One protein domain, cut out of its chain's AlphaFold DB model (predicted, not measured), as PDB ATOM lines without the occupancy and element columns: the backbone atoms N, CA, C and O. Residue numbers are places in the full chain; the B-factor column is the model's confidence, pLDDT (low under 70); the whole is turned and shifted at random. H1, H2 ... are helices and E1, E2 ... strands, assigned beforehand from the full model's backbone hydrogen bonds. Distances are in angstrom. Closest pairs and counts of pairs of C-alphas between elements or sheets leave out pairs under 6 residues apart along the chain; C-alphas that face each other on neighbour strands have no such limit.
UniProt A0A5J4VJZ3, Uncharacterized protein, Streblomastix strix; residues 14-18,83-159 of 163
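Overview. This is residues 14 to 18 and 83 to 159 of the 163 residues of an uncharacterized protein of Streblomastix strix (UniProt A0A5J4VJZ3). One long helix, H1, makes the length of a rod; a small three-stranded sheet packs on residues 88 to 99 of it, and H2 folds back along its later residues 100 to 111. A third helix, H3, packs by the edge strand E1, close to H1. The printed part has 82 residues, in the order E1 H1 H2 E2 E3 H3; the antiparallel sheet runs E1 E3 E2, and the class is mixed, helices and strands. It is only just compact, close to loose, with a radius of gyration of the C-alphas of 13.8 A and spans of 48 by 19 by 17 A.

Arrangement. E1, residues 14 to 17, is antiparallel to E3, residues 138 to 142, with N 14 and O 141 2.9 A apart, within hydrogen-bond range. H1, residues 83 to 113, is on the sheet at a height of 9.5 A and runs along the strands, at 27 degrees to E3 on the local plane. H2, residues 119 to 127, forms a helical hairpin with H1, a shallow tilt of 10 degrees, opposite ways; they touch, closest at the C-alphas of Ser 111 and Phe 119, 6.4 A. E2, residues 130 to 133, forms a hairpin with E3, with N 140 and O 132 2.8 A apart, within hydrogen-bond range. H3, residues 148 to 158, is on the sheet; its closest C-alpha pair with E1 is Val 155 and Ala 14, 7.5 A. H3 is close to H1 but not clearly touching, closest at the C-alphas of Ile 103 and Phe 154, 7.7 A. H2 and H3 are apart. Every O i to N i+4 pair is within hydrogen-bond range in H2 and H3, and 26 of 27 in H1.

Along the chain. E1 begins at C-alpha 14 (35.364, -4.455, 30.089). H1 measures 45.6 A, H2 12.6 A, E3 13.6 A and H3 15.3 A, which ends at C-alpha 158 (43.826, -4.535, 23.607).

Size, cuts and confidence. The C-alphas of Phe 83 and Arg 115 are farthest apart, 48.6 A. Residues 19 to 82 are not printed; C-alphas 18 and 83 are 15.7 A apart across the cut. The links printed whole are tight. Residues 112 to 118 stand free, and pLDDT is under 70 at residues 105 to 126, 149 to 150 and 153 to 159.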
ATOM      1  N   ALA A  14      34.294  -3.517  30.421       81.06
ATOM      2  CA  ALA A  14      35.364  -4.455  30.089       81.06
ATOM      3  C   ALA A  14      36.082  -4.926  31.361       81.06
ATOM      4  O   ALA A  14      36.234  -4.161  32.313       81.06
ATOM      5  N   ALA A  15      36.552  -6.175  31.373       83.31
ATOM      6  CA  ALA A  15      37.306  -6.746  32.486       83.31
ATOM      7  C   ALA A  15      38.724  -7.115  32.039       83.31
ATOM      8  O   ALA A  15      38.909  -7.894  31.106       83.31
ATOM      9  N   VAL A  16      39.735  -6.592  32.733       81.12
ATOM     10  CA  VAL A  16      41.139  -6.946  32.497       81.12
ATOM     11  C   VAL A  16      41.616  -7.815  33.641       81.12
ATOM     12  O   VAL A  16      41.751  -7.342  34.769       81.12
ATOM     13  N   GLN A  17      41.890  -9.084  33.339       84.88
ATOM     14  CA  GLN A  17      42.456 -10.025  34.296       84.88
ATOM     15  C   GLN A  17      43.870 -10.438  33.889       84.88
ATOM     16  O   GLN A  17      44.100 -10.941  32.786       84.88
ATOM     17  N   ILE A  18      44.813 -10.293  34.815       84.12
ATOM     18  CA  ILE A  18      46.186 -10.752  34.653       84.12
ATOM     19  C   ILE A  18      46.246 -12.227  35.042       84.12
ATOM     20  O   ILE A  18      46.210 -12.596  36.217       84.12
ATOM     21  N   PHE A  83      54.835  -7.326  48.278       94.75
ATOM     22  CA  PHE A  83      55.404  -7.297  46.932       94.75
ATOM     23  C   PHE A  83      54.313  -7.317  45.848       94.75
ATOM     24  O   PHE A  83      54.290  -6.451  44.973       94.75
ATOM     25  N   TYR A  84      53.341  -8.228  45.944       94.50
ATOM     26  CA  TYR A  84      52.271  -8.339  44.946       94.50
ATOM     27  C   TYR A  84      51.376  -7.100  44.869       94.50
ATOM     28  O   TYR A  84      50.940  -6.720  43.782       94.50
ATOM     29  N   ARG A  85      51.130  -6.426  45.998       94.88
ATOM     30  CA  ARG A  85      50.405  -5.152  46.006       94.88
ATOM     31  C   ARG A  85      51.172  -4.067  45.251       94.88
ATOM     32  O   ARG A  85      50.570  -3.401  44.418       94.88
ATOM     33  N   GLN A  86      52.480  -3.943  45.478       94.38
ATOM     34  CA  GLN A  86      53.320  -2.966  44.772       94.38
ATOM     35  C   GLN A  86      53.347  -3.217  43.260       94.38
ATOM     36  O   GLN A  86      53.184  -2.284  42.473       94.38
ATOM     37  N   CYS A  87      53.497  -4.477  42.845       92.00
ATOM     38  CA  CYS A  87      53.432  -4.852  41.434       92.00
ATOM     39  C   CYS A  87      52.084  -4.485  40.807       92.00
ATOM     40  O   CYS A  87      52.039  -3.889  39.734       92.00
ATOM     41  N   SER A  88      50.991  -4.809  41.498       92.69
ATOM     42  CA  SER A  88      49.635  -4.496  41.053       92.69
ATOM     43  C   SER A  88      49.408  -2.984  40.922       92.69
ATOM     44  O   SER A  88      48.864  -2.536  39.918       92.69
ATOM     45  N   ASP A  89      49.897  -2.182  41.875       91.19
ATOM     46  CA  ASP A  89      49.801  -0.718  41.814       91.19
ATOM     47  C   ASP A  89      50.559  -0.141  40.606       91.19
ATOM     48  O   ASP A  89      50.090   0.809  39.977       91.19
ATOM     49  N   SER A  90      51.717  -0.716  40.259       88.62
ATOM     50  CA  SER A  90      52.486  -0.316  39.072       88.62
ATOM     51  C   SER A  90      51.748  -0.661  37.781       88.62
ATOM     52  O   SER A  90      51.578   0.198  36.921       88.62
ATOM     53  N   ILE A  91      51.258  -1.898  37.666       85.75
ATOM     54  CA  ILE A  91      50.541  -2.361  36.473       85.75
ATOM     55  C   ILE A  91      49.248  -1.570  36.282       85.75
ATOM     56  O   ILE A  91      48.922  -1.186  35.165       85.75
ATOM     57  N   TYR A  92      48.539  -1.254  37.365       85.19
ATOM     58  CA  TYR A  92      47.339  -0.431  37.296       85.19
ATOM     59  C   TYR A  92      47.622   0.961  36.714       85.19
ATOM     60  O   TYR A  92      46.883   1.434  35.852       85.19
ATOM     61  N   LYS A  93      48.717   1.605  37.140       86.44
ATOM     62  CA  LYS A  93      49.141   2.897  36.578       86.44
ATOM     63  C   LYS A  93      49.469   2.784  35.091       86.44
ATOM     64  O   LYS A  93      49.065   3.657  34.328       86.44
ATOM     65  N   GLU A  94      50.160   1.720  34.684       84.25
ATOM     66  CA  GLU A  94      50.492   1.469  33.278       84.25
ATOM     67  C   GLU A  94      49.243   1.213  32.425       84.25
ATOM     68  O   GLU A  94      49.111   1.804  31.357       84.25
ATOM     69  N   ILE A  95      48.297   0.403  32.909       79.56
ATOM     70  CA  ILE A  95      47.034   0.129  32.214       79.56
ATOM     71  C   ILE A  95      46.207   1.409  32.087       79.56
ATOM     72  O   ILE A  95      45.748   1.725  30.993       79.56
ATOM     73  N   ASN A  96      46.071   2.186  33.165       81.31
ATOM     74  CA  ASN A  96      45.365   3.464  33.120       81.31
ATOM     75  C   ASN A  96      45.999   4.423  32.099       81.31
ATOM     76  O   ASN A  96      45.300   4.987  31.259       81.31
ATOM     77  N   PHE A  97      47.328   4.557  32.119       83.75
ATOM     78  CA  PHE A  97      48.056   5.379  31.152       83.75
ATOM     79  C   PHE A  97      47.861   4.894  29.707       83.75
ATOM     80  O   PHE A  97      47.617   5.704  28.810       83.75
ATOM     81  N   PHE A  98      47.945   3.582  29.475       79.94
ATOM     82  CA  PHE A  98      47.749   2.977  28.161       79.94
ATOM     83  C   PHE A  98      46.337   3.230  27.630       79.94
ATOM     84  O   PHE A  98      46.195   3.684  26.500       79.94
ATOM     85  N   ILE A  99      45.305   2.994  28.444       76.94
ATOM     86  CA  ILE A  99      43.896   3.195  28.073       76.94
ATOM     87  C   ILE A  99      43.648   4.650  27.697       76.94
ATOM     88  O   ILE A  99      43.163   4.930  26.600       76.94
ATOM     89  N   GLN A 100      44.039   5.580  28.570       73.94
ATOM     90  CA  GLN A 100      43.852   7.010  28.332       73.94
ATOM     91  C   GLN A 100      44.578   7.465  27.060       73.94
ATOM     92  O   GLN A 100      44.015   8.206  26.256       73.94
ATOM     93  N   THR A 101      45.806   6.988  26.838       79.69
ATOM     94  CA  THR A 101      46.598   7.334  25.651       79.69
ATOM     95  C   THR A 101      46.008   6.734  24.376       79.69
ATOM     96  O   THR A 101      45.853   7.435  23.376       79.69
ATOM     97  N   TYR A 102      45.661   5.446  24.399       73.50
ATOM     98  CA  TYR A 102      45.133   4.730  23.242       73.50
ATOM     99  C   TYR A 102      43.801   5.323  22.787       73.50
ATOM    100  O   TYR A 102      43.622   5.597  21.602       73.50
ATOM    101  N   ILE A 103      42.878   5.572  23.720       70.19
ATOM    102  CA  ILE A 103      41.564   6.107  23.368       70.19
ATOM    103  C   ILE A 103      41.683   7.555  22.862       70.19
ATOM    104  O   ILE A 103      41.011   7.896  21.887       70.19
ATOM    105  N   LYS A 104      42.598   8.377  23.407       72.12
ATOM    106  CA  LYS A 104      42.910   9.714  22.855       72.12
ATOM    107  C   LYS A 104      43.394   9.637  21.403       72.12
ATOM    108  O   LYS A 104      42.793  10.251  20.525       72.12
ATOM    109  N   GLN A 105      44.395   8.801  21.120       69.38
ATOM    110  CA  GLN A 105      44.919   8.615  19.757       69.38
ATOM    111  C   GLN A 105      43.875   8.050  18.783       69.38
ATOM    112  O   GLN A 105      43.850   8.407  17.604       69.38
ATOM    113  N   PHE A 106      43.016   7.142  19.248       67.00
ATOM    114  CA  PHE A 106      41.960   6.558  18.424       67.00
ATOM    115  C   PHE A 106      40.871   7.584  18.082       67.00
ATOM    116  O   PHE A 106      40.439   7.673  16.934       67.00
ATOM    117  N   THR A 107      40.487   8.407  19.057       62.94
ATOM    118  CA  THR A 107      39.512   9.493  18.892       62.94
ATOM    119  C   THR A 107      39.969  10.521  17.859       62.94
ATOM    120  O   THR A 107      39.196  10.904  16.981       62.94
ATOM    121  N   GLU A 108      41.241  10.928  17.912       64.75
ATOM    122  CA  GLU A 108      41.837  11.822  16.912       64.75
ATOM    123  C   GLU A 108      41.690  11.256  15.495       64.75
ATOM    124  O   GLU A 108      41.290  11.978  14.580       64.75
ATOM    125  N   ARG A 109      41.922   9.949  15.313       61.44
ATOM    126  CA  ARG A 109      41.784   9.280  14.009       61.44
ATOM    127  C   ARG A 109      40.341   9.253  13.507       61.44
ATOM    128  O   ARG A 109      40.135   9.521  12.328       61.44
ATOM    129  N   ILE A 110      39.358   8.982  14.374       58.47
ATOM    130  CA  ILE A 110      37.933   9.005  13.993       58.47
ATOM    131  C   ILE A 110      37.491  10.415  13.607       58.47
ATOM    132  O   ILE A 110      36.789  10.570  12.609       58.47
ATOM    133  N   SER A 111      37.932  11.446  14.338       52.75
ATOM    134  CA  SER A 111      37.564  12.843  14.059       52.75
ATOM    135  C   SER A 111      37.935  13.296  12.640       52.75
ATOM    136  O   SER A 111      37.270  14.145  12.050       52.75
ATOM    137  N   ILE A 112      38.975  12.683  12.064       55.69
ATOM    138  CA  ILE A 112      39.429  12.946  10.697       55.69
ATOM    139  C   ILE A 112      38.494  12.280   9.674       55.69
ATOM    140  O   ILE A 112      38.283  12.821   8.587       55.69
ATOM    141  N   THR A 113      37.920  11.121  10.007       52.84
ATOM    142  CA  THR A 113      37.089  10.309   9.104       52.84
ATOM    143  C   THR A 113      35.584  10.561   9.222       52.84
ATOM    144  O   THR A 113      34.887  10.483   8.212       52.84
ATOM    145  N   GLU A 114      35.064  10.900  10.402       47.84
ATOM    146  CA  GLU A 114      33.624  11.034  10.654       47.84
ATOM    147  C   GLU A 114      33.253  12.480  11.017       47.84
ATOM    148  O   GLU A 114      33.393  12.927  12.151       47.84
ATOM    149  N   ARG A 115      32.726  13.230  10.041       52.44
ATOM    150  CA  ARG A 115      32.333  14.654  10.157       52.44
ATOM    151  C   ARG A 115      31.153  14.956  11.112       52.44
ATOM    152  O   ARG A 115      30.541  16.012  10.976       52.44
ATOM    153  N   PHE A 116      30.781  14.068  12.038       51.88
ATOM    154  CA  PHE A 116      29.475  14.140  12.720       51.88
ATOM    155  C   PHE A 116      29.492  14.067  14.255       51.88
ATOM    156  O   PHE A 116      28.444  14.276  14.864       51.88
ATOM    157  N   ILE A 117      30.647  13.872  14.901       56.78
ATOM    158  CA  ILE A 117      30.762  13.938  16.368       56.78
ATOM    159  C   ILE A 117      31.697  15.093  16.743       56.78
ATOM    160  O   ILE A 117      32.806  15.201  16.228       56.78
ATOM    161  N   SER A 118      31.239  15.987  17.625       57.00
ATOM    162  CA  SER A 118      32.079  17.056  18.180       57.00
ATOM    163  C   SER A 118      33.232  16.428  18.966       57.00
ATOM    164  O   SER A 118      32.996  15.678  19.911       57.00
ATOM    165  N   PHE A 119      34.462  16.736  18.554       58.69
ATOM    166  CA  PHE A 119      35.698  16.221  19.146       58.69
ATOM    167  C   PHE A 119      35.762  16.446  20.665       58.69
ATOM    168  O   PHE A 119      36.134  15.536  21.404       58.69
ATOM    169  N   ASP A 120      35.286  17.604  21.130       61.78
ATOM    170  CA  ASP A 120      35.245  17.968  22.551       61.78
ATOM    171  C   ASP A 120      34.416  16.973  23.379       61.78
ATOM    172  O   ASP A 120      34.848  16.538  24.441       61.78
ATOM    173  N   LYS A 121      33.275  16.500  22.850       62.44
ATOM    174  CA  LYS A 121      32.430  15.513  23.545       62.44
ATOM    175  C   LYS A 121      33.102  14.154  23.698       62.44
ATOM    176  O   LYS A 121      32.792  13.433  24.642       62.44
ATOM    177  N   ILE A 122      33.976  13.778  22.761       61.59
ATOM    178  CA  ILE A 122      34.695  12.509  22.864       61.59
ATOM    179  C   ILE A 122      35.825  12.647  23.880       61.59
ATOM    180  O   ILE A 122      35.959  11.770  24.721       61.59
ATOM    181  N   ILE A 123      36.584  13.750  23.879       64.56
ATOM    182  CA  ILE A 123      37.599  14.004  24.918       64.56
ATOM    183  C   ILE A 123      36.967  13.952  26.311       64.56
ATOM    184  O   ILE A 123      37.463  13.219  27.167       64.56
ATOM    185  N   ASP A 124      35.838  14.639  26.501       68.56
ATOM    186  CA  ASP A 124      35.104  14.630  27.766       68.56
ATOM    187  C   ASP A 124      34.677  13.209  28.161       68.56
ATOM    188  O   ASP A 124      34.788  12.821  29.321       68.56
ATOM    189  N   ALA A 125      34.214  12.392  27.212       67.12
ATOM    190  CA  ALA A 125      33.872  10.997  27.476       67.12
ATOM    191  C   ALA A 125      35.090  10.155  27.893       67.12
ATOM    192  O   ALA A 125      34.990   9.355  28.821       67.12
ATOM    193  N   VAL A 126      36.240  10.342  27.241       68.12
ATOM    194  CA  VAL A 126      37.480   9.610  27.550       68.12
ATOM    195  C   VAL A 126      38.011   9.966  28.930       68.12
ATOM    196  O   VAL A 126      38.398   9.076  29.685       68.12
ATOM    197  N   ASP A 127      38.014  11.252  29.272       73.19
ATOM    198  CA  ASP A 127      38.467  11.716  30.583       73.19
ATOM    199  C   ASP A 127      37.517  11.255  31.713       73.19
ATOM    200  O   ASP A 127      37.929  11.181  32.871       73.19
ATOM    201  N   ASN A 128      36.283  10.860  31.373       77.81
ATOM    202  CA  ASN A 128      35.293  10.277  32.283       77.81
ATOM    203  C   ASN A 128      35.263   8.734  32.287       77.81
ATOM    204  O   ASN A 128      34.374   8.151  32.910       77.81
ATOM    205  N   ILE A 129      36.209   8.050  31.630       79.12
ATOM    206  CA  ILE A 129      36.337   6.590  31.748       79.12
ATOM    207  C   ILE A 129      36.751   6.243  33.176       79.12
ATOM    208  O   ILE A 129      37.824   6.623  33.652       79.12
ATOM    209  N   ILE A 130      35.899   5.475  33.852       82.50
ATOM    210  CA  ILE A 130      36.152   5.005  35.210       82.50
ATOM    211  C   ILE A 130      36.864   3.660  35.124       82.50
ATOM    212  O   ILE A 130      36.361   2.711  34.524       82.50
ATOM    213  N   ILE A 131      38.035   3.572  35.750       84.00
ATOM    214  CA  ILE A 131      38.727   2.305  35.973       84.00
ATOM    215  C   ILE A 131      38.585   1.958  37.448       84.00
ATOM    216  O   ILE A 131      38.936   2.752  38.323       84.00
ATOM    217  N   GLU A 132      38.059   0.771  37.721       87.00
ATOM    218  CA  GLU A 132      37.850   0.269  39.070       87.00
ATOM    219  C   GLU A 132      38.715  -0.965  39.310       87.00
ATOM    220  O   GLU A 132      38.704  -1.934  38.551       87.00
ATOM    221  N   ARG A 133      39.479  -0.950  40.401       87.00
ATOM    222  CA  ARG A 133      40.282  -2.097  40.815       87.00
ATOM    223  C   ARG A 133      39.424  -3.063  41.631       87.00
ATOM    224  O   ARG A 133      39.037  -2.739  42.748       87.00
ATOM    225  N   ALA A 134      39.217  -4.270  41.110       87.12
ATOM    226  CA  ALA A 134      38.452  -5.328  41.776       87.12
ATOM    227  C   ALA A 134      39.335  -6.369  42.492       87.12
ATOM    228  O   ALA A 134      38.847  -7.153  43.302       87.12
ATOM    229  N   GLY A 135      40.642  -6.378  42.219       89.00
ATOM    230  CA  GLY A 135      41.599  -7.282  42.854       89.00
ATOM    231  C   GLY A 135      43.052  -6.837  42.684       89.00
ATOM    232  O   GLY A 135      43.343  -5.726  42.239       89.00
ATOM    233  N   LEU A 136      43.993  -7.714  43.046       88.88
ATOM    234  CA  LEU A 136      45.413  -7.489  42.737       88.88
ATOM    235  C   LEU A 136      45.714  -7.731  41.249       88.88
ATOM    236  O   LEU A 136      46.642  -7.151  40.697       88.88
ATOM    237  N   ASP A 137      44.905  -8.548  40.597       88.12
ATOM    238  CA  ASP A 137      45.079  -9.015  39.228       88.12
ATOM    239  C   ASP A 137      43.868  -8.722  38.335       88.12
ATOM    240  O   ASP A 137      43.865  -9.127  37.178       88.12
ATOM    241  N   LEU A 138      42.850  -8.029  38.855       88.25
ATOM    242  CA  LEU A 138      41.593  -7.757  38.162       88.25
ATOM    243  C   LEU A 138      41.206  -6.282  38.267       88.25
ATOM    244  O   LEU A 138      41.205  -5.696  39.356       88.25
ATOM    245  N   LEU A 139      40.807  -5.710  37.136       89.00
ATOM    246  CA  LEU A 139      40.189  -4.391  37.052       89.00
ATOM    247  C   LEU A 139      39.027  -4.386  36.058       89.00
ATOM    248  O   LEU A 139      39.012  -5.158  35.096       89.00
ATOM    249  N   TYR A 140      38.075  -3.496  36.303       86.38
ATOM    250  CA  TYR A 140      36.959  -3.190  35.424       86.38
ATOM    251  C   TYR A 140      37.151  -1.810  34.807       86.38
ATOM    252  O   TYR A 140      37.692  -0.904  35.442       86.38
ATOM    253  N   ILE A 141      36.719  -1.659  33.561       84.88
ATOM    254  CA  ILE A 141      36.771  -0.403  32.817       84.88
ATOM    255  C   ILE A 141      35.353  -0.093  32.364       84.88
ATOM    256  O   ILE A 141      34.753  -0.882  31.630       84.88
ATOM    257  N   ASP A 142      34.835   1.054  32.788       85.19
ATOM    258  CA  ASP A 142      33.569   1.581  32.305       85.19
ATOM    259  C   ASP A 142      33.778   2.290  30.962       85.19
ATOM    260  O   ASP A 142      34.291   3.408  30.891       85.19
ATOM    261  N   LEU A 143      33.392   1.609  29.884       80.69
ATOM    262  CA  LEU A 143      33.441   2.110  28.512       80.69
ATOM    263  C   LEU A 143      32.101   2.719  28.072       80.69
ATOM    264  O   LEU A 143      31.962   3.098  26.914       80.69
ATOM    265  N   SER A 144      31.119   2.847  28.967       81.50
ATOM    266  CA  SER A 144      29.826   3.483  28.667       81.50
ATOM    267  C   SER A 144      29.926   4.930  28.161       81.50
ATOM    268  O   SER A 144      29.054   5.331  27.391       81.50
ATOM    269  N   PRO A 145      30.946   5.731  28.541       77.81
ATOM    270  CA  PRO A 145      31.119   7.065  27.971       77.81
ATOM    271  C   PRO A 145      31.436   7.073  26.465       77.81
ATOM    272  O   PRO A 145      31.151   8.066  25.798       77.81
ATOM    273  N   VAL A 146      32.017   6.000  25.911       74.62
ATOM    274  CA  VAL A 146      32.393   5.923  24.486       74.62
ATOM    275  C   VAL A 146      31.352   5.162  23.658       74.62
ATOM    276  O   VAL A 146      30.516   4.434  24.188       74.62
ATOM    277  N   THR A 147      31.377   5.322  22.329       71.12
ATOM    278  CA  THR A 147      30.436   4.603  21.452       71.12
ATOM    279  C   THR A 147      30.683   3.090  21.479       71.12
ATOM    280  O   THR A 147      31.794   2.622  21.740       71.12
ATOM    281  N   ASN A 148      29.655   2.299  21.158       71.44
ATOM    282  CA  ASN A 148      29.744   0.835  21.137       71.44
ATOM    283  C   ASN A 148      30.806   0.339  20.131       71.44
ATOM    284  O   ASN A 148      31.551  -0.598  20.413       71.44
ATOM    285  N   GLU A 149      30.935   0.990  18.970       68.81
ATOM    286  CA  GLU A 149      31.991   0.700  17.993       68.81
ATOM    287  C   GLU A 149      33.398   0.967  18.553       68.81
ATOM    288  O   GLU A 149      34.311   0.164  18.323       68.81
ATOM    289  N   MET A 150      33.580   2.052  19.318       69.12
ATOM    290  CA  MET A 150      34.848   2.365  19.987       69.12
ATOM    291  C   MET A 150      35.162   1.346  21.083       69.12
ATOM    292  O   MET A 150      36.280   0.836  21.127       69.12
ATOM    293  N   ALA A 151      34.180   0.995  21.918       72.62
ATOM    294  CA  ALA A 151      34.344  -0.002  22.972       72.62
ATOM    295  C   ALA A 151      34.731  -1.378  22.401       72.62
ATOM    296  O   ALA A 151      35.695  -1.993  22.858       72.62
ATOM    297  N   LYS A 152      34.056  -1.831  21.334       70.19
ATOM    298  CA  LYS A 152      34.390  -3.081  20.625       70.19
ATOM    299  C   LYS A 152      35.783  -3.045  20.004       70.19
ATOM    300  O   LYS A 152      36.531  -4.012  20.125       70.19
ATOM    301  N   SER A 153      36.146  -1.942  19.352       66.38
ATOM    302  CA  SER A 153      37.473  -1.786  18.740       66.38
ATOM    303  C   SER A 153      38.578  -1.797  19.795       66.38
ATOM    304  O   SER A 153      39.588  -2.479  19.627       66.38
ATOM    305  N   PHE A 154      38.356  -1.106  20.914       68.44
ATOM    306  CA  PHE A 154      39.261  -1.098  22.056       68.44
ATOM    307  C   PHE A 154      39.479  -2.513  22.608       68.44
ATOM    308  O   PHE A 154      40.622  -2.948  22.744       68.44
ATOM    309  N   VAL A 155      38.404  -3.268  22.848       65.94
ATOM    310  CA  VAL A 155      38.449  -4.671  23.295       65.94
ATOM    311  C   VAL A 155      39.241  -5.555  22.323       65.94
ATOM    312  O   VAL A 155      40.155  -6.264  22.741       65.94
ATOM    313  N   MET A 156      38.935  -5.493  21.020       60.28
ATOM    314  CA  MET A 156      39.588  -6.340  20.012       60.28
ATOM    315  C   MET A 156      41.096  -6.088  19.912       60.28
ATOM    316  O   MET A 156      41.857  -7.031  19.715       60.28
ATOM    317  N   VAL A 157      41.535  -4.830  20.031       56.94
ATOM    318  CA  VAL A 157      42.952  -4.464  19.872       56.94
ATOM    319  C   VAL A 157      43.750  -4.672  21.156       56.94
ATOM    320  O   VAL A 157      44.914  -5.063  21.103       56.94
ATOM    321  N   SER A 158      43.143  -4.426  22.315       57.03
ATOM    322  CA  SER A 158      43.826  -4.535  23.607       57.03
ATOM    323  C   SER A 158      44.018  -5.980  24.084       57.03
ATOM    324  O   SER A 158      44.763  -6.207  25.035       57.03
ATOM    325  N   GLY A 159      43.357  -6.962  23.456       45.00
ATOM    326  CA  GLY A 159      43.364  -8.354  23.922       45.00
ATOM    327  C   GLY A 159      42.662  -8.540  25.275       45.00
ATOM    328  O   GLY A 159      42.796  -9.590  25.906       45.00
TER     329      GLY A 159